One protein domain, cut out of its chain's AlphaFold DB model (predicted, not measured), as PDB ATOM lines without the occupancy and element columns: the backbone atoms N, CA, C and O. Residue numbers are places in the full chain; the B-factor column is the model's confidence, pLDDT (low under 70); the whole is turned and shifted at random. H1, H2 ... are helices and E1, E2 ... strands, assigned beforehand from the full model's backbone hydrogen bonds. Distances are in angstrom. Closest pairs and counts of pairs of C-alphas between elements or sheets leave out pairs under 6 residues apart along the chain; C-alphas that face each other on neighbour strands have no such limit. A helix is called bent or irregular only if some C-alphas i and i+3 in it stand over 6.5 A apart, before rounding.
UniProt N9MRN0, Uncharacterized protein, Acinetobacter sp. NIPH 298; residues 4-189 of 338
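AT A GLANCE: This is residues 4 to 189 of the 338 residues of an uncharacterized protein of Acinetobacter sp. NIPH 298 (UniProt N9MRN0). Four twisted antiparallel sheets stand face to face in turn, like neighbouring blades of a propeller: E1 to E4, E5 to E8, E9 to E12 and the smaller pair E13 E14. The first strands, E1, E5, E9 and E13, follow each other side by side as the inner row, while E4, E8 and E12 are the far edges of their blades. The printed part has 186 residues with 14 named strands and one small helix, H1, between E9 and E10; the class is mostly strand. Each sheet's order follows the chain. The whole is compact, with a radius of gyration of the C-alphas of 15.5 A and spans of 47 by 39 by 33 A.

IN THESE COORDINATES: One sheet holds E5, residues 73 to 80, 19.9 A long; E6, 86 to 92; E7, 95 to 102, 20.4 A; and E8, 107 to 112. Another holds E1, 26 to 31, from C-alpha 26 at (200.025, 197.909, 170.343); E2, 45 to 52, 21.4 A; E3, 55 to 60; and E4, 63 to 69. The third holds E9, 118 to 124, 19.6 A; E10, 137 to 143; E11, 146 to 151; and E12, 159 to 164. The last holds E13, 167 to 173, and E14, 179 to 184, ending at C-alpha 184 (182.596, 190.208, 171.096). H1, residues 129 to 134, is irregular: C-alphas 130 and 133 are 8.0 A apart.

HOW THE PARTS SIT: E5 E6 E7 E8 is a meander, each strand the antiparallel neighbour of the one before, as are E1 E2 E3 E4 and E10 E11 E12. In the hairpin E5 and E6, N 77 and O 89 are 2.9 A apart, within hydrogen-bond range. In the stack of sheets, this sheet faces E1 E2 E3 E4, the parts that face each other 10.1 A centre to centre; Asp 27 and Ser 77 have the closest C-alphas of E1 and E5, 5.4 A apart. It also faces E9 E10 E11 E12, the parts that face each other 9.3 A centre to centre; the closest C-alphas of E5 and E9, those of Ala 79 and Ser 123, are 5.0 A apart. The sheet E9 E10 E11 E12 in turn faces E13 E14, the parts that face each other 8.2 A centre to centre; the closest C-alphas of E9 and E13, those of Ser 123 and Gly 172, are 5.1 A apart. In the hairpin E13 and E14, N 169 and O 182 are within range at 2.8 A. E1 and E13 are near each other. H1 is not on the three four-stranded sheets; 0 of its 2 O i to N i+4 pairs and 2 of its 3 O i to N i+3 pairs are within range.

THE WHOLE: The C-alphas farthest apart, those of Ser 39 and Phe 189, are 51.0 A apart. The printed part has no cut. The link E1 to E2, 13 residues, is long. Residues 4 to 25 hold no named element. Mean pLDDT of the printed part is 92.0, but residues 184 to 189 are under 70.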
ATOM      1  N   ASN A   4     191.356 170.988 180.549       85.06
ATOM      2  CA  ASN A   4     190.694 170.258 179.457       85.06
ATOM      3  C   ASN A   4     190.549 171.035 178.135       85.06
ATOM      4  O   ASN A   4     189.710 170.659 177.322       85.06
ATOM      5  N   ASN A   5     191.323 172.109 177.929       88.31
ATOM      6  CA  ASN A   5     191.187 173.001 176.773       88.31
ATOM      7  C   ASN A   5     189.725 173.433 176.541       88.31
ATOM      8  O   ASN A   5     189.244 173.427 175.416       88.31
ATOM      9  N   ALA A   6     189.006 173.763 177.620       87.00
ATOM     10  CA  ALA A   6     187.597 174.143 177.572       87.00
ATOM     11  C   ALA A   6     187.334 175.435 178.354       87.00
ATOM     12  O   ALA A   6     187.994 175.731 179.356       87.00
ATOM     13  N   LEU A   7     186.330 176.199 177.915       86.56
ATOM     14  CA  LEU A   7     185.841 177.358 178.663       86.56
ATOM     15  C   LEU A   7     185.119 176.923 179.941       86.56
ATOM     16  O   LEU A   7     184.583 175.819 180.052       86.56
ATOM     17  N   SER A   8     185.054 177.829 180.916       82.44
ATOM     18  CA  SER A   8     184.187 177.631 182.074       82.44
ATOM     19  C   SER A   8     182.716 177.607 181.653       82.44
ATOM     20  O   SER A   8     182.283 178.397 180.820       82.44
ATOM     21  N   THR A   9     181.921 176.755 182.301       77.19
ATOM     22  CA  THR A   9     180.473 176.623 182.044       77.19
ATOM     23  C   THR A   9     179.668 177.880 182.385       77.19
ATOM     24  O   THR A   9     178.538 178.040 181.933       77.19
ATOM     25  N   SER A  10     180.248 178.784 183.174       71.81
ATOM     26  CA  SER A  10     179.714 180.108 183.477       71.81
ATOM     27  C   SER A  10     180.746 181.179 183.147       71.81
ATOM     28  O   SER A  10     181.930 181.002 183.449       71.81
ATOM     29  N   SER A  11     180.307 182.317 182.609       73.00
ATOM     30  CA  SER A  11     181.173 183.481 182.409       73.00
ATOM     31  C   SER A  11     181.720 183.985 183.743       73.00
ATOM     32  O   SER A  11     180.976 184.151 184.712       73.00
ATOM     33  N   VAL A  12     183.022 184.259 183.784       72.25
ATOM     34  CA  VAL A  12     183.687 184.855 184.944       72.25
ATOM     35  C   VAL A  12     184.264 186.198 184.532       72.25
ATOM     36  O   VAL A  12     185.065 186.268 183.608       72.25
ATOM     37  N   TYR A  13     183.863 187.256 185.234       73.44
ATOM     38  CA  TYR A  13     184.245 188.627 184.913       73.44
ATOM     39  C   TYR A  13     185.309 189.131 185.886       73.44
ATOM     40  O   TYR A  13     185.114 189.105 187.101       73.44
ATOM     41  N   ALA A  14     186.429 189.604 185.347       73.50
ATOM     42  CA  ALA A  14     187.471 190.313 186.075       73.50
ATOM     43  C   ALA A  14     188.269 191.193 185.101       73.50
ATOM     44  O   ALA A  14     188.251 190.971 183.895       73.50
ATOM     45  N   ALA A  15     188.961 192.204 185.624       79.38
ATOM     46  CA  ALA A  15     189.883 193.000 184.817       79.38
ATOM     47  C   ALA A  15     191.158 192.202 184.500       79.38
ATOM     48  O   ALA A  15     191.603 191.407 185.333       79.38
ATOM     49  N   PHE A  16     191.774 192.461 183.347       89.19
ATOM     50  CA  PHE A  16     193.096 191.937 183.008       89.19
ATOM     51  C   PHE A  16     194.199 192.585 183.860       89.19
ATOM     52  O   PHE A  16     194.029 193.669 184.428       89.19
ATOM     53  N   PHE A  17     195.332 191.891 183.991       90.88
ATOM     54  CA  PHE A  17     196.531 192.436 184.645       90.88
ATOM     55  C   PHE A  17     197.278 193.467 183.800       90.88
ATOM     56  O   PHE A  17     198.092 194.219 184.337       90.88
ATOM     57  N   VAL A  18     197.031 193.472 182.495       92.25
ATOM     58  CA  VAL A  18     197.613 194.412 181.541       92.25
ATOM     59  C   VAL A  18     196.568 195.465 181.152       92.25
ATOM     60  O   VAL A  18     195.370 195.227 181.356       92.25
ATOM     61  N   PRO A  19     196.981 196.637 180.636       89.12
ATOM     62  CA  PRO A  19     196.053 197.628 180.101       89.12
ATOM     63  C   PRO A  19     195.117 197.042 179.038       89.12
ATOM     64  O   PRO A  19     195.405 196.016 178.424       89.12
ATOM     65  N   ASN A  20     193.986 197.707 178.811       83.00
ATOM     66  CA  ASN A  20     193.087 197.303 177.736       83.00
ATOM     67  C   ASN A  20     193.747 197.575 176.381       83.00
ATOM     68  O   ASN A  20     194.266 198.672 176.156       83.00
ATOM     69  N   ARG A  21     193.668 196.602 175.474       81.81
ATOM     70  CA  ARG A  21     194.122 196.761 174.091       81.81
ATOM     71  C   ARG A  21     193.126 197.649 173.338       81.81
ATOM     72  O   ARG A  21     191.950 197.309 173.232       81.81
ATOM     73  N   ILE A  22     193.585 198.814 172.884       79.19
ATOM     74  CA  ILE A  22     192.766 199.813 172.166       79.19
ATOM     75  C   ILE A  22     193.267 200.100 170.746       79.19
ATOM     76  O   ILE A  22     192.555 200.737 169.977       79.19
ATOM     77  N   ASP A  23     194.476 199.647 170.423       88.56
ATOM     78  CA  ASP A  23     195.144 199.818 169.136       88.56
ATOM     79  C   ASP A  23     195.609 198.436 168.672       88.56
ATOM     80  O   ASP A  23     196.173 197.676 169.462       88.56
ATOM     81  N   ASP A  24     195.344 198.090 167.414       91.56
ATOM     82  CA  ASP A  24     195.719 196.790 166.869       91.56
ATOM     83  C   ASP A  24     197.231 196.638 166.667       91.56
ATOM     84  O   ASP A  24     197.729 195.517 166.561       91.56
ATOM     85  N   LEU A  25     197.974 197.744 166.670       96.38
ATOM     86  CA  LEU A  25     199.425 197.784 166.534       96.38
ATOM     87  C   LEU A  25     200.153 197.940 167.871       96.38
ATOM     88  O   LEU A  25     201.363 198.172 167.868       96.38
ATOM     89  N   ILE A  26     199.446 197.826 169.000       95.19
ATOM     90  CA  ILE A  26     200.025 197.909 170.343       95.19
ATOM     91  C   ILE A  26     199.482 196.777 171.213       95.19
ATOM     92  O   ILE A  26     198.282 196.521 171.252       95.19
ATOM     93  N   ASP A  27     200.364 196.128 171.964       97.00
ATOM     94  CA  ASP A  27     199.979 195.113 172.939       97.00
ATOM     95  C   ASP A  27     200.857 195.172 174.196       97.00
ATOM     96  O   ASP A  27     201.927 195.792 174.198       97.00
ATOM     97  N   TYR A  28     200.404 194.539 175.278       96.69
ATOM     98  CA  TYR A  28     201.052 194.583 176.586       96.69
ATOM     99  C   TYR A  28     201.151 193.194 177.215       96.69
ATOM    100  O   TYR A  28     200.151 192.494 177.334       96.69
ATOM    101  N   GLU A  29     202.322 192.841 177.744       96.81
ATOM    102  CA  GLU A  29     202.515 191.589 178.484       96.81
ATOM    103  C   GLU A  29     203.469 191.798 179.664       96.81
ATOM    104  O   GLU A  29     204.370 192.640 179.633       96.81
ATOM    105  N   TRP A  30     203.258 191.040 180.739       95.88
ATOM    106  CA  TRP A  30     204.205 191.007 181.849       95.88
ATOM    107  C   TRP A  30     205.380 190.086 181.519       95.88
ATOM    108  O   TRP A  30     205.194 188.979 181.023       95.88
ATOM    109  N   GLY A  31     206.589 190.533 181.840       95.75
ATOM    110  CA  GLY A  31     207.809 189.774 181.605       95.75
ATOM    111  C   GLY A  31     208.862 189.989 182.686       95.75
ATOM    112  O   GLY A  31     208.646 190.671 183.691       95.75
ATOM    113  N   GLY A  32     210.011 189.365 182.464       95.75
ATOM    114  CA  GLY A  32     211.252 189.547 183.200       95.75
ATOM    115  C   GLY A  32     211.936 190.878 182.906       95.75
ATOM    116  O   GLY A  32     211.327 191.824 182.395       95.75
ATOM    117  N   ILE A  33     213.203 190.964 183.299       96.38
ATOM    118  CA  ILE A  33     213.933 192.238 183.345       96.38
ATOM    119  C   ILE A  33     214.484 192.680 181.990       96.38
ATOM    120  O   ILE A  33     214.595 193.892 181.776       96.38
ATOM    121  N   ASP A  34     214.773 191.720 181.108       97.38
ATOM    122  CA  ASP A  34     215.239 191.908 179.732       97.38
ATOM    123  C   ASP A  34     214.865 190.681 178.870       97.38
ATOM    124  O   ASP A  34     214.449 189.639 179.394       97.38
ATOM    125  N   LEU A  35     215.003 190.782 177.547       96.62
ATOM    126  CA  LEU A  35     214.884 189.639 176.646       96.62
ATOM    127  C   LEU A  35     215.904 188.563 177.032       96.62
ATOM    128  O   LEU A  35     217.068 188.857 177.291       96.62
ATOM    129  N   TYR A  36     215.473 187.302 177.026       96.69
ATOM    130  CA  TYR A  36     216.279 186.150 177.449       96.69
ATOM    131  C   TYR A  36     216.694 186.142 178.935       96.69
ATOM    132  O   TYR A  36     217.473 185.276 179.336       96.69
ATOM    133  N   ASP A  37     216.166 187.054 179.763       96.50
ATOM    134  CA  ASP A  37     216.479 187.152 181.192       96.50
ATOM    135  C   ASP A  37     215.218 187.063 182.070       96.50
ATOM    136  O   ASP A  37     214.520 188.047 182.346       96.50
ATOM    137  N   SER A  38     214.948 185.850 182.559       94.44
ATOM    138  CA  SER A  38     213.873 185.550 183.510       94.44
ATOM    139  C   SER A  38     214.347 185.479 184.973       94.44
ATOM    140  O   SER A  38     213.621 184.967 185.829       94.44
ATOM    141  N   SER A  39     215.534 186.010 185.305       94.94
ATOM    142  CA  SER A  39     216.171 185.875 186.632       94.94
ATOM    143  C   SER A  39     215.376 186.461 187.806       94.94
ATOM    144  O   SER A  39     215.547 186.012 188.940       94.94
ATOM    145  N   GLN A  40     214.480 187.424 187.556       94.06
ATOM    146  CA  GLN A  40     213.578 188.006 188.566       94.06
ATOM    147  C   GLN A  40     212.113 187.563 188.394       94.06
ATOM    148  O   GLN A  40     211.196 188.198 188.914       94.06
ATOM    149  N   GLY A  41     211.884 186.468 187.665       92.62
ATOM    150  CA  GLY A  41     210.548 185.986 187.325       92.62
ATOM    151  C   GLY A  41     209.895 186.776 186.186       92.62
ATOM    152  O   GLY A  41     210.470 187.710 185.640       92.62
ATOM    153  N   LEU A  42     208.670 186.390 185.820       93.50
ATOM    154  CA  LEU A  42     207.945 186.907 184.644       93.50
ATOM    155  C   LEU A  42     206.908 187.986 184.997       93.50
ATOM    156  O   LEU A  42     205.994 188.269 184.231       93.50
ATOM    157  N   GLN A  43     207.021 188.561 186.194       92.81
ATOM    158  CA  GLN A  43     206.184 189.665 186.676       92.81
ATOM    159  C   GLN A  43     207.046 190.860 187.113       92.81
ATOM    160  O   GLN A  43     206.649 191.629 187.984       92.81
ATOM    161  N   ALA A  44     208.244 191.000 186.540       94.31
ATOM    162  CA  ALA A  44     209.191 192.046 186.908       94.31
ATOM    163  C   ALA A  44     208.852 193.383 186.236       94.31
ATOM    164  O   ALA A  44     208.900 194.429 186.882       94.31
ATOM    165  N   LYS A  45     208.495 193.355 184.945       95.88
ATOM    166  CA  LYS A  45     208.201 194.553 184.150       95.88
ATOM    167  C   LYS A  45     206.981 194.360 183.264       95.88
ATOM    168  O   LYS A  45     206.740 193.269 182.749       95.88
ATOM    169  N   LEU A  46     206.246 195.448 183.053       96.75
ATOM    170  CA  LEU A  46     205.230 195.520 182.013       96.75
ATOM    171  C   LEU A  46     205.903 195.941 180.705       96.75
ATOM    172  O   LEU A  46     206.438 197.046 180.603       96.75
ATOM    173  N   TRP A  47     205.858 195.062 179.715       98.19
ATOM    174  CA  TRP A  47     206.386 195.310 178.383       98.19
ATOM    175  C   TRP A  47     205.279 195.803 177.457       98.19
ATOM    176  O   TRP A  47     204.121 195.409 177.581       98.19
ATOM    177  N   THR A  48     205.646 196.664 176.515       98.25
ATOM    178  CA  THR A  48     204.792 197.130 175.418       98.25
ATOM    179  C   THR A  48     205.398 196.670 174.103       98.25
ATOM    180  O   THR A  48     206.552 196.997 173.822       98.25
ATOM    181  N   CYS A  49     204.633 195.948 173.292       98.25
ATOM    182  CA  CYS A  49     204.983 195.677 171.904       98.25
ATOM    183  C   CYS A  49     204.255 196.661 170.997       98.25
ATOM    184  O   CYS A  49     203.089 196.970 171.236       98.25
ATOM    185  N   PHE A  50     204.954 197.187 169.998       98.12
ATOM    186  CA  PHE A  50     204.396 198.152 169.062       98.12
ATOM    187  C   PHE A  50     205.077 198.064 167.698       98.12
ATOM    188  O   PHE A  50     206.212 197.596 167.585       98.12
ATOM    189  N   TYR A  51     204.386 198.529 166.660       98.38
ATOM    190  CA  TYR A  51     204.913 198.591 165.301       98.38
ATOM    191  C   TYR A  51     205.291 200.020 164.916       98.38
ATOM    192  O   TYR A  51     204.495 200.946 165.055       98.38
ATOM    193  N   GLU A  52     206.509 200.207 164.414       97.12
ATOM    194  CA  GLU A  52     207.001 201.509 163.978       97.12
ATOM    195  C   GLU A  52     208.009 201.344 162.838       97.12
ATOM    196  O   GLU A  52     209.005 200.635 162.970       97.12
ATOM    197  N   SER A  53     207.786 202.059 161.729       95.56
ATOM    198  CA  SER A  53     208.740 202.162 160.613       95.56
ATOM    199  C   SER A  53     209.210 200.813 160.036       95.56
ATOM    200  O   SER A  53     210.396 200.635 159.773       95.56
ATOM    201  N   GLY A  54     208.298 199.853 159.831       97.19
ATOM    202  CA  GLY A  54     208.654 198.544 159.256       97.19
ATOM    203  C   GLY A  54     209.270 197.561 160.252       97.19
ATOM    204  O   GLY A  54     209.867 196.563 159.844       97.19
ATOM    205  N   VAL A  55     209.179 197.847 161.553       98.62
ATOM    206  CA  VAL A  55     209.762 197.018 162.606       98.62
ATOM    207  C   VAL A  55     208.762 196.824 163.739       98.62
ATOM    208  O   VAL A  55     208.205 197.787 164.266       98.62
ATOM    209  N   ILE A  56     208.553 195.568 164.134       98.69
ATOM    210  CA  ILE A  56     207.882 195.221 165.387       98.69
ATOM    211  C   ILE A  56     208.917 195.304 166.505       98.69
ATOM    212  O   ILE A  56     209.969 194.663 166.435       98.69
ATOM    213  N   LYS A  57     208.616 196.091 167.535       98.69
ATOM    214  CA  LYS A  57     209.513 196.401 168.650       98.69
ATOM    215  C   LYS A  57     208.886 195.999 169.977       98.69
ATOM    216  O   LYS A  57     207.664 195.968 170.105       98.69
ATOM    217  N   ALA A  58     209.720 195.745 170.978       98.38
ATOM    218  CA  ALA A  58     209.295 195.607 172.367       98.38
ATOM    219  C   ALA A  58     210.055 196.585 173.257       98.38
ATOM    220  O   ALA A  58     211.261 196.783 173.107       98.38
ATOM    221  N   LYS A  59     209.335 197.198 174.193       98.00
ATOM    222  CA  LYS A  59     209.861 198.191 175.122       98.00
ATOM    223  C   LYS A  59     209.435 197.888 176.547       98.00
ATOM    224  O   LYS A  59     208.255 197.655 176.803       98.00
ATOM    225  N   ALA A  60     210.374 198.022 177.471       97.12
ATOM    226  CA  ALA A  60     210.099 198.192 178.889       97.12
ATOM    227  C   ALA A  60     210.991 199.311 179.432       97.12
ATOM    228  O   ALA A  60     212.185 199.377 179.135       97.12
ATOM    229  N   ASP A  61     210.409 200.214 180.217       93.00
ATOM    230  CA  ASP A  61     211.089 201.405 180.730       93.00
ATOM    231  C   ASP A  61     211.727 202.249 179.601       93.00
ATOM    232  O   ASP A  61     211.022 202.804 178.750       93.00
ATOM    233  N   GLN A  62     213.060 202.359 179.588       91.44
ATOM    234  CA  GLN A  62     213.841 203.060 178.564       91.44
ATOM    235  C   GLN A  62     214.522 202.122 177.560       91.44
ATOM    236  O   GLN A  62     215.183 202.603 176.642       91.44
ATOM    237  N   VAL A  63     214.371 200.805 177.714       94.62
ATOM    238  CA  VAL A  63     214.999 199.820 176.830       94.62
ATOM    239  C   VAL A  63     214.033 199.470 175.703       94.62
ATOM    240  O   VAL A  63     212.860 199.192 175.951       94.62
ATOM    241  N   ILE A  64     214.523 199.516 174.463       98.06
ATOM    242  CA  ILE A  64     213.773 199.178 173.250       98.06
ATOM    243  C   ILE A  64     214.571 198.131 172.477       98.06
ATOM    244  O   ILE A  64     215.768 198.311 172.255       98.06
ATOM    245  N   HIS A  65     213.892 197.077 172.036       98.38
ATOM    246  CA  HIS A  65     214.448 196.051 171.165       98.38
ATOM    247  C   HIS A  65     213.654 195.973 169.872       98.38
ATOM    248  O   HIS A  65     212.422 195.908 169.898       98.38
ATOM    249  N   ASP A  66     214.371 195.900 168.760       98.31
ATOM    250  CA  ASP A  66     213.806 195.498 167.481       98.31
ATOM    251  C   ASP A  66     213.655 193.971 167.483       98.31
ATOM    252  O   ASP A  66     214.618 193.246 167.742       98.31
ATOM    253  N   LEU A  67     212.438 193.477 167.242       97.94
ATOM    254  CA  LEU A  67     212.135 192.044 167.260       97.94
ATOM    255  C   LEU A  67     212.107 191.457 165.850       97.94
ATOM    256  O   LEU A  67     212.764 190.454 165.579       97.94
ATOM    257  N   ILE A  68     211.326 192.074 164.960       98.12
ATOM    258  CA  ILE A  68     211.066 191.575 163.607       98.12
ATOM    259  C   ILE A  68     211.045 192.759 162.645       98.12
ATOM    260  O   ILE A  68     210.264 193.691 162.828       98.12
ATOM    261  N   THR A  69     211.859 192.711 161.592       98.38
ATOM    262  CA  THR A  69     211.740 193.631 160.452       98.38
ATOM    263  C   THR A  69     210.738 193.060 159.456       98.38
ATOM    264  O   THR A  69     210.995 192.032 158.832       98.38
ATOM    265  N   VAL A  70     209.587 193.713 159.324       97.69
ATOM    266  CA  VAL A  70     208.475 193.294 158.465       97.69
ATOM    267  C   VAL A  70     207.653 194.526 158.086       97.69
ATOM    268  O   VAL A  70     207.327 195.340 158.942       97.69
ATOM    269  N   ALA A  71     207.354 194.692 156.799       97.31
ATOM    270  CA  ALA A  71     206.563 195.819 156.311       97.31
ATOM    271  C   ALA A  71     205.054 195.553 156.443       97.31
ATOM    272  O   ALA A  71     204.626 194.406 156.546       97.31
ATOM    273  N   ASP A  72     204.268 196.632 156.398       96.94
ATOM    274  CA  ASP A  72     202.808 196.611 156.247       96.94
ATOM    275  C   ASP A  72     202.044 195.753 157.275       96.94
ATOM    276  O   ASP A  72     201.019 195.146 156.964       96.94
ATOM    277  N   VAL A  73     202.528 195.724 158.524       98.25
ATOM    278  CA  VAL A  73     201.810 195.098 159.644       98.25
ATOM    279  C   VAL A  73     200.537 195.887 159.947       98.25
ATOM    280  O   VAL A  73     200.597 197.098 160.163       98.25
ATOM    281  N   THR A  74     199.395 195.201 159.993       97.50
ATOM    282  CA  THR A  74     198.077 195.801 160.277       97.50
ATOM    283  C   THR A  74     197.543 195.463 161.665       97.50
ATOM    284  O   THR A  74     196.724 196.204 162.200       97.50
ATOM    285  N   ALA A  75     198.023 194.377 162.269       97.00
ATOM    286  CA  ALA A  75     197.733 194.014 163.647       97.00
ATOM    287  C   ALA A  75     198.882 193.191 164.237       97.00
ATOM    288  O   ALA A  75     199.560 192.464 163.509       97.00
ATOM    289  N   LEU A  76     199.076 193.278 165.552       98.25
ATOM    290  CA  LEU A  76     200.021 192.458 166.302       98.25
ATOM    291  C   LEU A  76     199.539 192.139 167.716       98.25
ATOM    292  O   LEU A  76     198.705 192.837 168.294       98.25
ATOM    293  N   SER A  77     200.120 191.092 168.283       98.38
ATOM    294  CA  SER A  77     200.065 190.774 169.705       98.38
ATOM    295  C   SER A  77     201.330 190.012 170.085       98.38
ATOM    296  O   SER A  77     201.987 189.422 169.221       98.38
ATOM    297  N   PHE A  78     201.713 190.045 171.357       97.75
ATOM    298  CA  PHE A  78     202.940 189.396 171.801       97.75
ATOM    299  C   PHE A  78     202.839 188.822 173.207       97.75
ATOM    300  O   PHE A  78     202.042 189.251 174.033       97.75
ATOM    301  N   ALA A  79     203.713 187.860 173.475       98.12
ATOM    302  CA  ALA A  79     203.962 187.342 174.804       98.12
ATOM    303  C   ALA A  79     205.437 186.952 174.964       98.12
ATOM    304  O   ALA A  79     206.232 187.047 174.025       98.12
ATOM    305  N   PHE A  80     205.795 186.469 176.151       97.81
ATOM    306  CA  PHE A  80     207.093 185.855 176.414       97.81
ATOM    307  C   PHE A  80     206.928 184.397 176.824       97.81
ATOM    308  O   PHE A  80     206.021 184.063 177.588       97.81
ATOM    309  N   ASP A  81     207.829 183.536 176.352       95.62
ATOM    310  CA  ASP A  81     207.981 182.206 176.938       95.62
ATOM    311  C   ASP A  81     208.663 182.274 178.321       95.62
ATOM    312  O   ASP A  81     209.123 183.327 178.777       95.62
ATOM    313  N   LEU A  82     208.771 181.128 179.000       94.44
ATOM    314  CA  LEU A  82     209.394 181.040 180.328       94.44
ATOM    315  C   LEU A  82     210.868 181.485 180.377       94.44
ATOM    316  O   LEU A  82     211.387 181.792 181.451       94.44
ATOM    317  N   ASN A  83     211.546 181.520 179.231       95.12
ATOM    318  CA  ASN A  83     212.934 181.950 179.105       95.12
ATOM    319  C   ASN A  83     213.036 183.407 178.645       95.12
ATOM    320  O   ASN A  83     214.099 183.806 178.179       95.12
ATOM    321  N   MET A  84     211.956 184.190 178.732       96.69
ATOM    322  CA  MET A  84     211.904 185.566 178.237       96.69
ATOM    323  C   MET A  84     212.206 185.702 176.740       96.69
ATOM    324  O   MET A  84     212.701 186.734 176.279       96.69
ATOM    325  N   ARG A  85     211.898 184.667 175.948       97.31
ATOM    326  CA  ARG A  85     211.960 184.763 174.487       97.31
ATOM    327  C   ARG A  85     210.659 185.365 173.972       97.31
ATOM    328  O   ARG A  85     209.590 184.883 174.355       97.31
ATOM    329  N   PRO A  86     210.723 186.387 173.107       97.94
ATOM    330  CA  PRO A  86     209.529 186.973 172.527       97.94
ATOM    331  C   PRO A  86     208.831 185.964 171.611       97.94
ATOM    332  O   PRO A  86     209.474 185.266 170.820       97.94
ATOM    333  N   VAL A  87     207.508 185.930 171.725       98.56
ATOM    334  CA  VAL A  87     206.583 185.261 170.814       98.56
ATOM    335  C   VAL A  87     205.652 186.339 170.283       98.56
ATOM    336  O   VAL A  87     205.061 187.075 171.069       98.56
ATOM    337  N   VAL A  88     205.540 186.468 168.965       98.75
ATOM    338  CA  VAL A  88     204.800 187.565 168.330       98.75
ATOM    339  C   VAL A  88     203.875 186.995 167.274       98.75
ATOM    340  O   VAL A  88     204.310 186.228 166.423       98.75
ATOM    341  N   THR A  89     202.611 187.393 167.287       98.75
ATOM    342  CA  THR A  89     201.705 187.179 166.164       98.75
ATOM    343  C   THR A  89     201.450 188.508 165.483       98.75
ATOM    344  O   THR A  89     201.380 189.544 166.144       98.75
ATOM    345  N   TYR A  90     201.378 188.490 164.160       98.69
ATOM    346  CA  TYR A  90     201.187 189.691 163.365       98.69
ATOM    347  C   TYR A  90     200.435 189.379 162.074       98.69
ATOM    348  O   TYR A  90     200.421 188.236 161.610       98.69
ATOM    349  N   VAL A  91     199.807 190.409 161.514       98.56
ATOM    350  CA  VAL A  91     199.014 190.329 160.286       98.56
ATOM    351  C   VAL A  91     199.645 191.200 159.213       98.56
ATOM    352  O   VAL A  91     199.909 192.375 159.459       98.56
ATOM    353  N   VAL A  92     199.876 190.625 158.034       97.31
ATOM    354  CA  VAL A  92     200.369 191.317 156.833       97.31
ATOM    355  C   VAL A  92     199.574 190.797 155.644       97.31
ATOM    356  O   VAL A  92     199.462 189.587 155.480       97.31
ATOM    357  N   ASN A  93     199.033 191.689 154.809       94.75
ATOM    358  CA  ASN A  93     198.197 191.314 153.654       94.75
ATOM    359  C   ASN A  93     197.074 190.319 154.019       94.75
ATOM    360  O   ASN A  93     196.857 189.333 153.316       94.75
ATOM    361  N   ASP A  94     196.410 190.554 155.155       93.81
ATOM    362  CA  ASP A  94     195.366 189.700 155.743       93.81
ATOM    363  C   ASP A  94     195.813 188.283 156.150       93.81
ATOM    364  O   ASP A  94     194.997 187.483 156.602       93.81
ATOM    365  N   GLU A  95     197.100 187.956 156.043       97.62
ATOM    366  CA  GLU A  95     197.667 186.676 156.455       97.62
ATOM    367  C   GLU A  95     198.229 186.755 157.878       97.62
ATOM    368  O   GLU A  95     198.963 187.684 158.229       97.62
ATOM    369  N   VAL A  96     197.881 185.766 158.704       98.56
ATOM    370  CA  VAL A  96     198.322 185.665 160.096       98.56
ATOM    371  C   VAL A  96     199.619 184.873 160.184       98.56
ATOM    372  O   VAL A  96     199.700 183.723 159.748       98.56
ATOM    373  N   PHE A  97     200.609 185.463 160.844       98.69
ATOM    374  CA  PHE A  97     201.884 184.833 161.155       98.69
ATOM    375  C   PHE A  97     202.066 184.678 162.666       98.69
ATOM    376  O   PHE A  97     201.576 185.488 163.458       98.69
ATOM    377  N   LEU A  98     202.813 183.651 163.065       98.75
ATOM    378  CA  LEU A  98     203.331 183.473 164.417       98.75
ATOM    379  C   LEU A  98     204.850 183.331 164.355       98.75
ATOM    380  O   LEU A  98     205.367 182.395 163.746       98.75
ATOM    381  N   TRP A  99     205.553 184.241 165.011       98.62
ATOM    382  CA  TRP A  99     206.989 184.206 165.224       98.62
ATOM    383  C   TRP A  99     207.294 183.664 166.618       98.62
ATOM    384  O   TRP A  99     206.899 184.263 167.619       98.62
ATOM    385  N   TRP A 100     207.932 182.498 166.680       98.25
ATOM    386  CA  TRP A 100     208.135 181.748 167.919       98.25
ATOM    387  C   TRP A 100     209.383 180.861 167.852       98.25
ATOM    388  O   TRP A 100     209.858 180.501 166.770       98.25
ATOM    389  N   TYR A 101     209.931 180.505 169.018       97.56
ATOM    390  CA  TYR A 101     211.152 179.709 169.104       97.56
ATOM    391  C   TYR A 101     210.842 178.214 168.986       97.56
ATOM    392  O   TYR A 101     210.292 177.608 169.909       97.56
ATOM    393  N   ASP A 102     211.245 177.605 167.875       96.06
ATOM    394  CA  ASP A 102     211.076 176.176 167.644       96.06
ATOM    395  C   ASP A 102     212.237 175.393 168.261       96.06
ATOM    396  O   ASP A 102     213.356 175.358 167.744       96.06
ATOM    397  N   THR A 103     211.955 174.715 169.371       91.94
ATOM    398  CA  THR A 103     212.938 173.923 170.120       91.94
ATOM    399  C   THR A 103     213.459 172.703 169.364       91.94
ATOM    400  O   THR A 103     214.529 172.209 169.710       91.94
ATOM    401  N   SER A 104     212.761 172.221 168.330       93.62
ATOM    402  CA  SER A 104     213.230 171.077 167.537       93.62
ATOM    403  C   SER A 104     214.394 171.429 166.613       93.62
ATOM    404  O   SER A 104     215.222 170.570 166.315       93.62
ATOM    405  N   ILE A 105     214.463 172.689 166.185       95.06
ATOM    406  CA  ILE A 105     215.510 173.211 165.299       95.06
ATOM    407  C   ILE A 105     216.363 174.294 165.970       95.06
ATOM    408  O   ILE A 105     217.354 174.737 165.399       95.06
ATOM    409  N   GLY A 106     216.005 174.710 167.187       95.06
ATOM    410  CA  GLY A 106     216.797 175.606 168.022       95.06
ATOM    411  C   GLY A 106     216.831 177.063 167.554       95.06
ATOM    412  O   GLY A 106     217.801 177.761 167.854       95.06
ATOM    413  N   GLN A 107     215.804 177.544 166.846       96.06
ATOM    414  CA  GLN A 107     215.778 178.906 166.297       96.06
ATOM    415  C   GLN A 107     214.377 179.528 166.288       96.06
ATOM    416  O   GLN A 107     213.368 178.828 166.352       96.06
ATOM    417  N   GLN A 108     214.331 180.857 166.180       96.50
ATOM    418  CA  GLN A 108     213.098 181.598 165.913       96.50
ATOM    419  C   GLN A 108     212.613 181.316 164.486       96.50
ATOM    420  O   GLN A 108     213.397 181.380 163.538       96.50
ATOM    421  N   VAL A 109     211.321 181.035 164.327       97.50
ATOM    422  CA  VAL A 109     210.681 180.793 163.028       97.50
ATOM    423  C   VAL A 109     209.405 181.605 162.899       97.50
ATOM    424  O   VAL A 109     208.691 181.787 163.877       97.50
ATOM    425  N   ALA A 110     209.095 182.056 161.683       98.00
ATOM    426  CA  ALA A 110     207.795 182.625 161.339       98.00
ATOM    427  C   ALA A 110     206.945 181.551 160.645       98.00
ATOM    428  O   ALA A 110     207.303 181.056 159.577       98.00
ATOM    429  N   THR A 111     205.838 181.167 161.268       98.31
ATOM    430  CA  THR A 111     204.874 180.196 160.737       98.31
ATOM    431  C   THR A 111     203.646 180.939 160.224       98.31
ATOM    432  O   THR A 111     203.059 181.713 160.976       98.31
ATOM    433  N   SER A 112     203.255 180.706 158.971       97.88
ATOM    434  CA  SER A 112     201.986 181.212 158.430       97.88
ATOM    435  C   SER A 112     200.818 180.311 158.839       97.88
ATOM    436  O   SER A 112     200.932 179.083 158.823       97.88
ATOM    437  N   PHE A 113     199.685 180.934 159.158       97.81
ATOM    438  CA  PHE A 113     198.400 180.279 159.403       97.81
ATOM    439  C   PHE A 113     197.330 180.653 158.361       97.81
ATOM    440  O   PHE A 113     196.171 180.253 158.496       97.81
ATOM    441  N   GLY A 114     197.709 181.365 157.296       96.38
ATOM    442  CA  GLY A 114     196.793 181.830 156.255       96.38
ATOM    443  C   GLY A 114     195.921 183.013 156.693       96.38
ATOM    444  O   GLY A 114     196.161 183.647 157.718       96.38
ATOM    445  N   ASN A 115     194.889 183.305 155.903       95.25
ATOM    446  CA  ASN A 115     194.040 184.497 156.033       95.25
ATOM    447  C   ASN A 115     192.628 184.220 156.582       95.25
ATOM    448  O   ASN A 115     191.755 185.081 156.567       95.25
ATOM    449  N   ASN A 116     192.391 183.005 157.081       95.44
ATOM    450  CA  ASN A 116     191.083 182.592 157.606       95.44
ATOM    451  C   ASN A 116     190.928 182.874 159.112       95.44
ATOM    452  O   ASN A 116     189.910 182.515 159.709       95.44
ATOM    453  N   LEU A 117     191.970 183.426 159.735       96.56
ATOM    454  CA  LEU A 117     192.057 183.706 161.161       96.56
ATOM    455  C   LEU A 117     191.933 185.214 161.346       96.56
ATOM    456  O   LEU A 117     192.633 185.977 160.687       96.56
ATOM    457  N   ILE A 118     191.079 185.644 162.268       94.25
ATOM    458  CA  ILE A 118     190.901 187.061 162.586       94.25
ATOM    459  C   ILE A 118     191.186 187.317 164.063       94.25
ATOM    460  O   ILE A 118     190.991 186.451 164.922       94.25
ATOM    461  N   THR A 119     191.640 188.534 164.363       94.25
ATOM    462  CA  THR A 119     192.018 188.982 165.715       94.25
ATOM    463  C   THR A 119     192.979 188.031 166.453       94.25
ATOM    464  O   THR A 119     192.646 187.557 167.541       94.25
ATOM    465  N   PRO A 120     194.151 187.707 165.875       97.62
ATOM    466  CA  PRO A 120     195.141 186.866 166.540       97.62
ATOM    467  C   PRO A 120     195.721 187.555 167.780       97.62
ATOM    468  O   PRO A 120     196.105 188.723 167.722       97.62
ATOM    469  N   GLN A 121     195.801 186.831 168.896       97.94
ATOM    470  CA  GLN A 121     196.355 187.323 170.156       97.94
ATOM    471  C   GLN A 121     197.187 186.269 170.888       97.94
ATOM    472  O   GLN A 121     196.983 185.064 170.726       97.94
ATOM    473  N   LEU A 122     198.117 186.740 171.716       98.12
ATOM    474  CA  LEU A 122     199.029 185.937 172.520       98.12
ATOM    475  C   LEU A 122     198.972 186.357 173.986       98.12
ATOM    476  O   LEU A 122     198.800 187.528 174.298       98.12
ATOM    477  N   SER A 123     199.118 185.393 174.893       97.38
ATOM    478  CA  SER A 123     199.465 185.675 176.288       97.38
ATOM    479  C   SER A 123     200.013 184.423 176.965       97.38
ATOM    480  O   SER A 123     199.628 183.299 176.625       97.38
ATOM    481  N   LEU A 124     200.912 184.616 177.930       95.69
ATOM    482  CA  LEU A 124     201.400 183.542 178.791       95.69
ATOM    483  C   LEU A 124     200.357 183.224 179.864       95.69
ATOM    484  O   LEU A 124     199.942 184.096 180.637       95.69
ATOM    485  N   ASP A 125     199.940 181.964 179.930       93.19
ATOM    486  CA  ASP A 125     198.818 181.571 180.775       93.19
ATOM    487  C   ASP A 125     199.150 181.434 182.260       93.19
ATOM    488  O   ASP A 125     198.250 181.456 183.098       93.19
ATOM    489  N   GLU A 126     200.429 181.314 182.598       90.44
ATOM    490  CA  GLU A 126     200.903 181.216 183.964       90.44
ATOM    491  C   GLU A 126     202.303 181.815 184.093       90.44
ATOM    492  O   GLU A 126     203.243 181.426 183.408       90.44
ATOM    493  N   ARG A 127     202.438 182.780 185.003       87.81
ATOM    494  CA  ARG A 127     203.669 183.569 185.194       87.81
ATOM    495  C   ARG A 127     204.352 183.279 186.526       87.81
ATOM    496  O   ARG A 127     205.464 183.746 186.761       87.81
ATOM    497  N   ARG A 128     203.662 182.583 187.432       86.81
ATOM    498  CA  ARG A 128     204.156 182.250 188.769       86.81
ATOM    499  C   ARG A 128     205.108 181.066 188.683       86.81
ATOM    500  O   ARG A 128     204.800 180.057 188.046       86.81
ATOM    501  N   SER A 129     206.264 181.192 189.322       83.81
ATOM    502  CA  SER A 129     207.340 180.203 189.235       83.81
ATOM    503  C   SER A 129     206.899 178.824 189.731       83.81
ATOM    504  O   SER A 129     207.306 177.812 189.157       83.81
ATOM    505  N   GLU A 130     205.996 178.776 190.714       84.88
ATOM    506  CA  GLU A 130     205.454 177.553 191.313       84.88
ATOM    507  C   GLU A 130     204.626 176.707 190.334       84.88
ATOM    508  O   GLU A 130     204.427 175.515 190.561       84.88
ATOM    509  N   PHE A 131     204.161 177.303 189.234       83.81
ATOM    510  CA  PHE A 131     203.312 176.649 188.238       83.81
ATOM    511  C   PHE A 131     203.944 176.619 186.834       83.81
ATOM    512  O   PHE A 131     203.287 176.225 185.869       83.81
ATOM    513  N   SER A 132     205.231 176.968 186.727       83.75
ATOM    514  CA  SER A 132     205.993 177.053 185.469       83.75
ATOM    515  C   SER A 132     205.964 175.772 184.628       83.75
ATOM    516  O   SER A 132     205.909 175.845 183.407       83.75
ATOM    517  N   ALA A 133     205.907 174.590 185.250       85.38
ATOM    518  CA  ALA A 133     205.841 173.311 184.534       85.38
ATOM    519  C   ALA A 133     204.601 173.158 183.626       85.38
ATOM    520  O   ALA A 133     204.592 172.306 182.743       85.38
ATOM    521  N   ASN A 134     203.552 173.956 183.854       86.06
ATOM    522  CA  ASN A 134     202.291 173.913 183.111       86.06
ATOM    523  C   ASN A 134     201.988 175.228 182.378       86.06
ATOM    524  O   ASN A 134     200.815 175.474 182.072       86.06
ATOM    525  N   ALA A 135     203.001 176.073 182.187       91.50
ATOM    526  CA  ALA A 135     202.860 177.360 181.532       91.50
ATOM    527  C   ALA A 135     203.055 177.231 180.017       91.50
ATOM    528  O   ALA A 135     204.009 176.603 179.555       91.50
ATOM    529  N   ASP A 136     202.171 177.864 179.257       93.94
ATOM    530  CA  ASP A 136     202.233 177.948 177.805       93.94
ATOM    531  C   ASP A 136     201.926 179.365 177.349       93.94
ATOM    532  O   ASP A 136     200.990 180.009 177.834       93.94
ATOM    533  N   VAL A 137     202.650 179.821 176.331       97.19
ATOM    534  CA  VAL A 137     202.147 180.912 175.505       97.19
ATOM    535  C   VAL A 137     200.973 180.383 174.684       97.19
ATOM    536  O   VAL A 137     201.131 179.494 173.840       97.19
ATOM    537  N   ILE A 138     199.790 180.933 174.938       98.06
ATOM    538  CA  ILE A 138     198.556 180.596 174.234       98.06
ATOM    539  C   ILE A 138     198.423 181.511 173.028       98.06
ATOM    540  O   ILE A 138     198.389 182.728 173.184       98.06
ATOM    541  N   PHE A 139     198.296 180.916 171.845       98.50
ATOM    542  CA  PHE A 139     197.935 181.612 170.618       98.50
ATOM    543  C   PHE A 139     196.438 181.449 170.369       98.50
ATOM    544  O   PHE A 139     195.983 180.342 170.089       98.50
ATOM    545  N   ALA A 140     195.673 182.529 170.502       98.12
ATOM    546  CA  ALA A 140     194.225 182.532 170.338       98.12
ATOM    547  C   ALA A 140     193.798 183.389 169.147       98.12
ATOM    548  O   ALA A 140     194.442 184.383 168.821       98.12
ATOM    549  N   TYR A 141     192.701 183.015 168.501       98.06
ATOM    550  CA  TYR A 141     192.137 183.739 167.364       98.06
ATOM    551  C   TYR A 141     190.683 183.326 167.148       98.06
ATOM    552  O   TYR A 141     190.200 182.350 167.729       98.06
ATOM    553  N   ILE A 142     189.986 184.061 166.285       96.62
ATOM    554  CA  ILE A 142     188.679 183.660 165.779       96.62
ATOM    555  C   ILE A 142     188.835 183.040 164.390       96.62
ATOM    556  O   ILE A 142     189.537 183.580 163.536       96.62
ATOM    557  N   LYS A 143     188.153 181.922 164.150       95.94
ATOM    558  CA  LYS A 143     188.072 181.255 162.847       95.94
ATOM    559  C   LYS A 143     186.650 180.749 162.648       95.94
ATOM    560  O   LYS A 143     186.161 179.986 163.470       95.94
ATOM    561  N   ALA A 144     185.986 181.184 161.577       92.00
ATOM    562  CA  ALA A 144     184.599 180.802 161.279       92.00
ATOM    563  C   ALA A 144     183.647 180.937 162.494       92.00
ATOM    564  O   ALA A 144     182.910 180.014 162.828       92.00
ATOM    565  N   GLU A 145     183.700 182.089 163.175       88.94
ATOM    566  CA  GLU A 145     182.908 182.397 164.381       88.94
ATOM    567  C   GLU A 145     183.154 181.477 165.598       88.94
ATOM    568  O   GLU A 145     182.354 181.438 166.538       88.94
ATOM    569  N   GLN A 146     184.275 180.754 165.612       92.38
ATOM    570  CA  GLN A 146     184.753 179.983 166.755       92.38
ATOM    571  C   GLN A 146     186.004 180.634 167.344       92.38
ATOM    572  O   GLN A 146     186.931 180.999 166.621       92.38
ATOM    573  N   LEU A 147     186.037 180.751 168.671       95.00
ATOM    574  CA  LEU A 147     187.252 180.990 169.436       95.00
ATOM    575  C   LEU A 147     188.091 179.716 169.413       95.00
ATOM    576  O   LEU A 147     187.705 178.694 169.987       95.00
ATOM    577  N   CYS A 148     189.260 179.812 168.797       96.94
ATOM    578  CA  CYS A 148     190.225 178.732 168.716       96.94
ATOM    579  C   CYS A 148     191.501 179.111 169.465       96.94
ATOM    580  O   CYS A 148     191.871 180.286 169.538       96.94
ATOM    581  N   ILE A 149     192.192 178.103 169.994       97.75
ATOM    582  CA  ILE A 149     193.530 178.252 170.561       97.75
ATOM    583  C   ILE A 149     194.501 177.218 169.997       97.75
ATOM    584  O   ILE A 149     194.122 176.114 169.610       97.75
ATOM    585  N   ARG A 150     195.781 177.572 170.022       97.94
ATOM    586  CA  ARG A 150     196.931 176.697 169.799       97.94
ATOM    587  C   ARG A 150     197.913 176.903 170.948       97.94
ATOM    588  O   ARG A 150     198.093 178.026 171.419       97.94
ATOM    589  N   LEU A 151     198.538 175.825 171.408       96.31
ATOM    590  CA  LEU A 151     199.398 175.842 172.593       96.31
ATOM    591  C   LEU A 151     200.874 175.684 172.229       96.31
ATOM    592  O   LEU A 151     201.224 174.926 171.320       96.31
ATOM    593  N   GLN A 152     201.739 176.347 172.997       95.88
ATOM    594  CA  GLN A 152     203.190 176.252 172.852       95.88
ATOM    595  C   GLN A 152     203.710 174.815 173.007       95.88
ATOM    596  O   GLN A 152     204.528 174.380 172.194       95.88
ATOM    597  N   ARG A 153     203.225 174.048 173.996       92.38
ATOM    598  CA  ARG A 153     203.594 172.630 174.191       92.38
ATOM    599  C   ARG A 153     203.343 171.742 172.973       92.38
ATOM    600  O   ARG A 153     204.105 170.811 172.732       92.38
ATOM    601  N   ASP A 154     202.319 172.066 172.186       95.19
ATOM    602  CA  ASP A 154     201.957 171.342 170.964       95.19
ATOM    603  C   ASP A 154     202.656 171.932 169.737       95.19
ATOM    604  O   ASP A 154     202.281 171.643 168.598       95.19
ATOM    605  N   ARG A 155     203.642 172.817 169.954       95.81
ATOM    606  CA  ARG A 155     204.353 173.563 168.906       95.81
ATOM    607  C   ARG A 155     203.386 174.276 167.960       95.81
ATOM    608  O   ARG A 155     203.637 174.384 166.763       95.81
ATOM    609  N   TYR A 156     202.240 174.692 168.502       97.50
ATOM    610  CA  TYR A 156     201.122 175.295 167.785       97.50
ATOM    611  C   TYR A 156     200.556 174.449 166.627       97.50
ATOM    612  O   TYR A 156     199.847 174.973 165.770       97.50
ATOM    613  N   GLN A 157     200.815 173.139 166.577       96.12
ATOM    614  CA  GLN A 157     200.355 172.272 165.482       96.12
ATOM    615  C   GLN A 157     198.885 171.864 165.632       96.12
ATOM    616  O   GLN A 157     198.179 171.708 164.633       96.12
ATOM    617  N   ILE A 158     198.403 171.756 166.870       96.75
ATOM    618  CA  ILE A 158     197.038 171.333 167.197       96.75
ATOM    619  C   ILE A 158     196.164 172.560 167.477       96.75
ATOM    620  O   ILE A 158     196.548 173.434 168.252       96.75
ATOM    621  N   GLU A 159     194.995 172.610 166.834       97.31
ATOM    622  CA  GLU A 159     193.940 173.606 167.062       97.31
ATOM    623  C   GLU A 159     192.899 173.038 168.022       97.31
ATOM    624  O   GLU A 159     192.401 171.934 167.807       97.31
ATOM    625  N   TYR A 160     192.559 173.803 169.053       97.06
ATOM    626  CA  TYR A 160     191.483 173.478 169.981       97.06
ATOM    627  C   TYR A 160     190.377 174.520 169.854       97.06
ATOM    628  O   TYR A 160     190.621 175.714 170.021       97.06
ATOM    629  N   GLU A 161     189.161 174.064 169.579       95.56
ATOM    630  CA  GLU A 161     187.965 174.904 169.541       95.56
ATOM    631  C   GLU A 161     187.394 175.040 170.954       95.56
ATOM    632  O   GLU A 161     187.126 174.045 171.628       95.56
ATOM    633  N   LEU A 162     187.229 176.278 171.419       92.06
ATOM    634  CA  LEU A 162     186.793 176.570 172.783       92.06
ATOM    635  C   LEU A 162     185.301 176.913 172.879       92.06
ATOM    636  O   LEU A 162     184.679 176.669 173.914       92.06
ATOM    637  N   GLY A 163     184.735 177.504 171.826       88.25
ATOM    638  CA  GLY A 163     183.334 177.919 171.755       88.25
ATOM    639  C   GLY A 163     183.128 179.111 170.821       88.25
ATOM    640  O   GLY A 163     184.073 179.621 170.232       88.25
ATOM    641  N   SER A 164     181.892 179.588 170.699       86.06
ATOM    642  CA  SER A 164     181.549 180.670 169.768       86.06
ATOM    643  C   SER A 164     182.202 182.017 170.113       86.06
ATOM    644  O   SER A 164     182.248 182.430 171.274       86.06
ATOM    645  N   GLY A 165     182.627 182.752 169.087       83.94
ATOM    646  CA  GLY A 165     183.132 184.121 169.191       83.94
ATOM    647  C   GLY A 165     183.379 184.724 167.809       83.94
ATOM    648  O   GLY A 165     183.828 184.021 166.917       83.94
ATOM    649  N   GLN A 166     183.099 186.013 167.610       83.06
ATOM    650  CA  GLN A 166     183.287 186.667 166.301       83.06
ATOM    651  C   GLN A 166     184.458 187.638 166.269       83.06
ATOM    652  O   GLN A 166     185.064 187.823 165.222       83.06
ATOM    653  N   VAL A 167     184.796 188.251 167.401       87.81
ATOM    654  CA  VAL A 167     185.981 189.108 167.523       87.81
ATOM    655  C   VAL A 167     186.640 188.825 168.862       87.81
ATOM    656  O   VAL A 167     185.959 188.814 169.890       87.81
ATOM    657  N   LEU A 168     187.953 188.621 168.867       91.19
ATOM    658  CA  LEU A 168     188.748 188.541 170.086       91.19
ATOM    659  C   LEU A 168     189.272 189.939 170.429       91.19
ATOM    660  O   LEU A 168     190.014 190.540 169.659       91.19
ATOM    661  N   ILE A 169     188.842 190.477 171.571       90.38
ATOM    662  CA  ILE A 169     189.211 191.826 172.025       90.38
ATOM    663  C   ILE A 169     190.489 191.771 172.854       90.38
ATOM    664  O   ILE A 169     191.398 192.567 172.635       90.38
ATOM    665  N   GLN A 170     190.562 190.842 173.808       92.31
ATOM    666  CA  GLN A 170     191.697 190.731 174.719       92.31
ATOM    667  C   GLN A 170     191.806 189.323 175.299       92.31
ATOM    668  O   GLN A 170     190.786 188.709 175.627       92.31
ATOM    669  N   ILE A 171     193.031 188.843 175.498       95.50
ATOM    670  CA  ILE A 171     193.317 187.634 176.275       95.50
ATOM    671  C   ILE A 171     194.344 187.899 177.372       95.50
ATOM    672  O   ILE A 171     194.988 188.945 177.407       95.50
ATOM    673  N   GLY A 172     194.483 186.940 178.283       94.69
ATOM    674  CA  GLY A 172     195.551 186.926 179.274       94.69
ATOM    675  C   GLY A 172     195.070 186.700 180.697       94.69
ATOM    676  O   GLY A 172     193.892 186.446 180.967       94.69
ATOM    677  N   MET A 173     196.003 186.792 181.643       92.38
ATOM    678  CA  MET A 173     195.690 186.625 183.059       92.38
ATOM    679  C   MET A 173     194.828 187.784 183.582       92.38
ATOM    680  O   MET A 173     195.178 188.964 183.453       92.38
ATOM    681  N   MET A 174     193.726 187.442 184.242       90.81
ATOM    682  CA  MET A 174     192.857 188.374 184.953       90.81
ATOM    683  C   MET A 174     193.219 188.478 186.439       90.81
ATOM    684  O   MET A 174     193.787 187.557 187.024       90.81
ATOM    685  N   LYS A 175     192.809 189.572 187.094       88.12
ATOM    686  CA  LYS A 175     193.087 189.874 188.514       88.12
ATOM    687  C   LYS A 175     192.530 188.856 189.518       88.12
ATOM    688  O   LYS A 175     192.892 188.890 190.687       88.12
ATOM    689  N   ASN A 176     191.653 187.955 189.083       86.25
ATOM    690  CA  ASN A 176     191.156 186.827 189.874       86.25
ATOM    691  C   ASN A 176     191.962 185.530 189.648       86.25
ATOM    692  O   ASN A 176     191.484 184.455 190.008       86.25
ATOM    693  N   ASN A 177     193.153 185.624 189.045       87.06
ATOM    694  CA  ASN A 177     194.039 184.508 188.708       87.06
ATOM    695  C   ASN A 177     193.409 183.473 187.763       87.06
ATOM    696  O   ASN A 177     193.694 182.279 187.862       87.06
ATOM    697  N   ARG A 178     192.540 183.923 186.854       86.75
ATOM    698  CA  ARG A 178     192.036 183.105 185.748       86.75
ATOM    699  C   ARG A 178     192.526 183.659 184.424       86.75
ATOM    700  O   ARG A 178     192.523 184.872 184.226       86.75
ATOM    701  N   PHE A 179     192.873 182.765 183.508       92.75
ATOM    702  CA  PHE A 179     193.080 183.140 182.118       92.75
ATOM    703  C   PHE A 179     191.731 183.491 181.485       92.75
ATOM    704  O   PHE A 179     190.775 182.717 181.588       92.75
ATOM    705  N   GLY A 180     191.634 184.684 180.909       91.62
ATOM    706  CA  GLY A 180     190.406 185.227 180.348       91.62
ATOM    707  C   GLY A 180     190.485 185.391 178.838       91.62
ATOM    708  O   GLY A 180     191.547 185.676 178.292       91.62
ATOM    709  N   PHE A 181     189.325 185.271 178.195       92.38
ATOM    710  CA  PHE A 181     189.098 185.657 176.807       92.38
ATOM    711  C   PHE A 181     187.953 186.666 176.793       92.38
ATOM    712  O   PHE A 181     186.827 186.342 177.178       92.38
ATOM    713  N   ALA A 182     188.230 187.895 176.378       88.06
ATOM    714  CA  ALA A 182     187.209 188.890 176.104       88.06
ATOM    715  C   ALA A 182     186.847 188.799 174.623       88.06
ATOM    716  O   ALA A 182     187.608 189.245 173.764       88.06
ATOM    717  N   THR A 183     185.692 188.213 174.324       79.06
ATOM    718  CA  THR A 183     185.162 188.131 172.962       79.06
ATOM    719  C   THR A 183     183.992 189.090 172.778       79.06
ATOM    720  O   THR A 183     183.215 189.353 173.700       79.06
ATOM    721  N   LYS A 184     183.845 189.610 171.561       68.94
ATOM    722  CA  LYS A 184     182.596 190.208 171.096       68.94
ATOM    723  C   LYS A 184     181.815 189.125 170.360       68.94
ATOM    724  O   LYS A 184     182.307 188.557 169.385       68.94
ATOM    725  N   ILE A 185     180.597 188.867 170.822       54.38
ATOM    726  CA  ILE A 185     179.577 188.168 170.042       54.38
ATOM    727  C   ILE A 185     178.690 189.263 169.443       54.38
ATOM    728  O   ILE A 185     177.894 189.895 170.136       54.38
ATOM    729  N   ILE A 186     178.911 189.547 168.167       50.19
ATOM    730  CA  ILE A 186     177.995 190.237 167.258       50.19
ATOM    731  C   ILE A 186     176.830 189.274 166.971       50.19
ATOM    732  O   ILE A 186     176.836 188.499 166.015       50.19
ATOM    733  N   ASN A 187     175.822 189.260 167.841       41.19
ATOM    734  CA  ASN A 187     174.644 188.420 167.629       41.19
ATOM    735  C   ASN A 187     174.114 188.629 166.202       41.19
ATOM    736  O   ASN A 187     173.833 189.758 165.828       41.19
ATOM    737  N   GLY A 188     173.934 187.561 165.415       36.41
ATOM    738  CA  GLY A 188     173.505 187.628 164.005       36.41
ATOM    739  C   GLY A 188     172.148 188.307 163.739       36.41
ATOM    740  O   GLY A 188     171.755 188.461 162.587       36.41
ATOM    741  N   PHE A 189     171.444 188.759 164.780       34.28
ATOM    742  CA  PHE A 189     170.359 189.739 164.669       34.28
ATOM    743  C   PHE A 189     170.850 191.125 164.207       34.28
ATOM    744  O   PHE A 189     170.081 191.859 163.591       34.28
TER     745      PHE A 189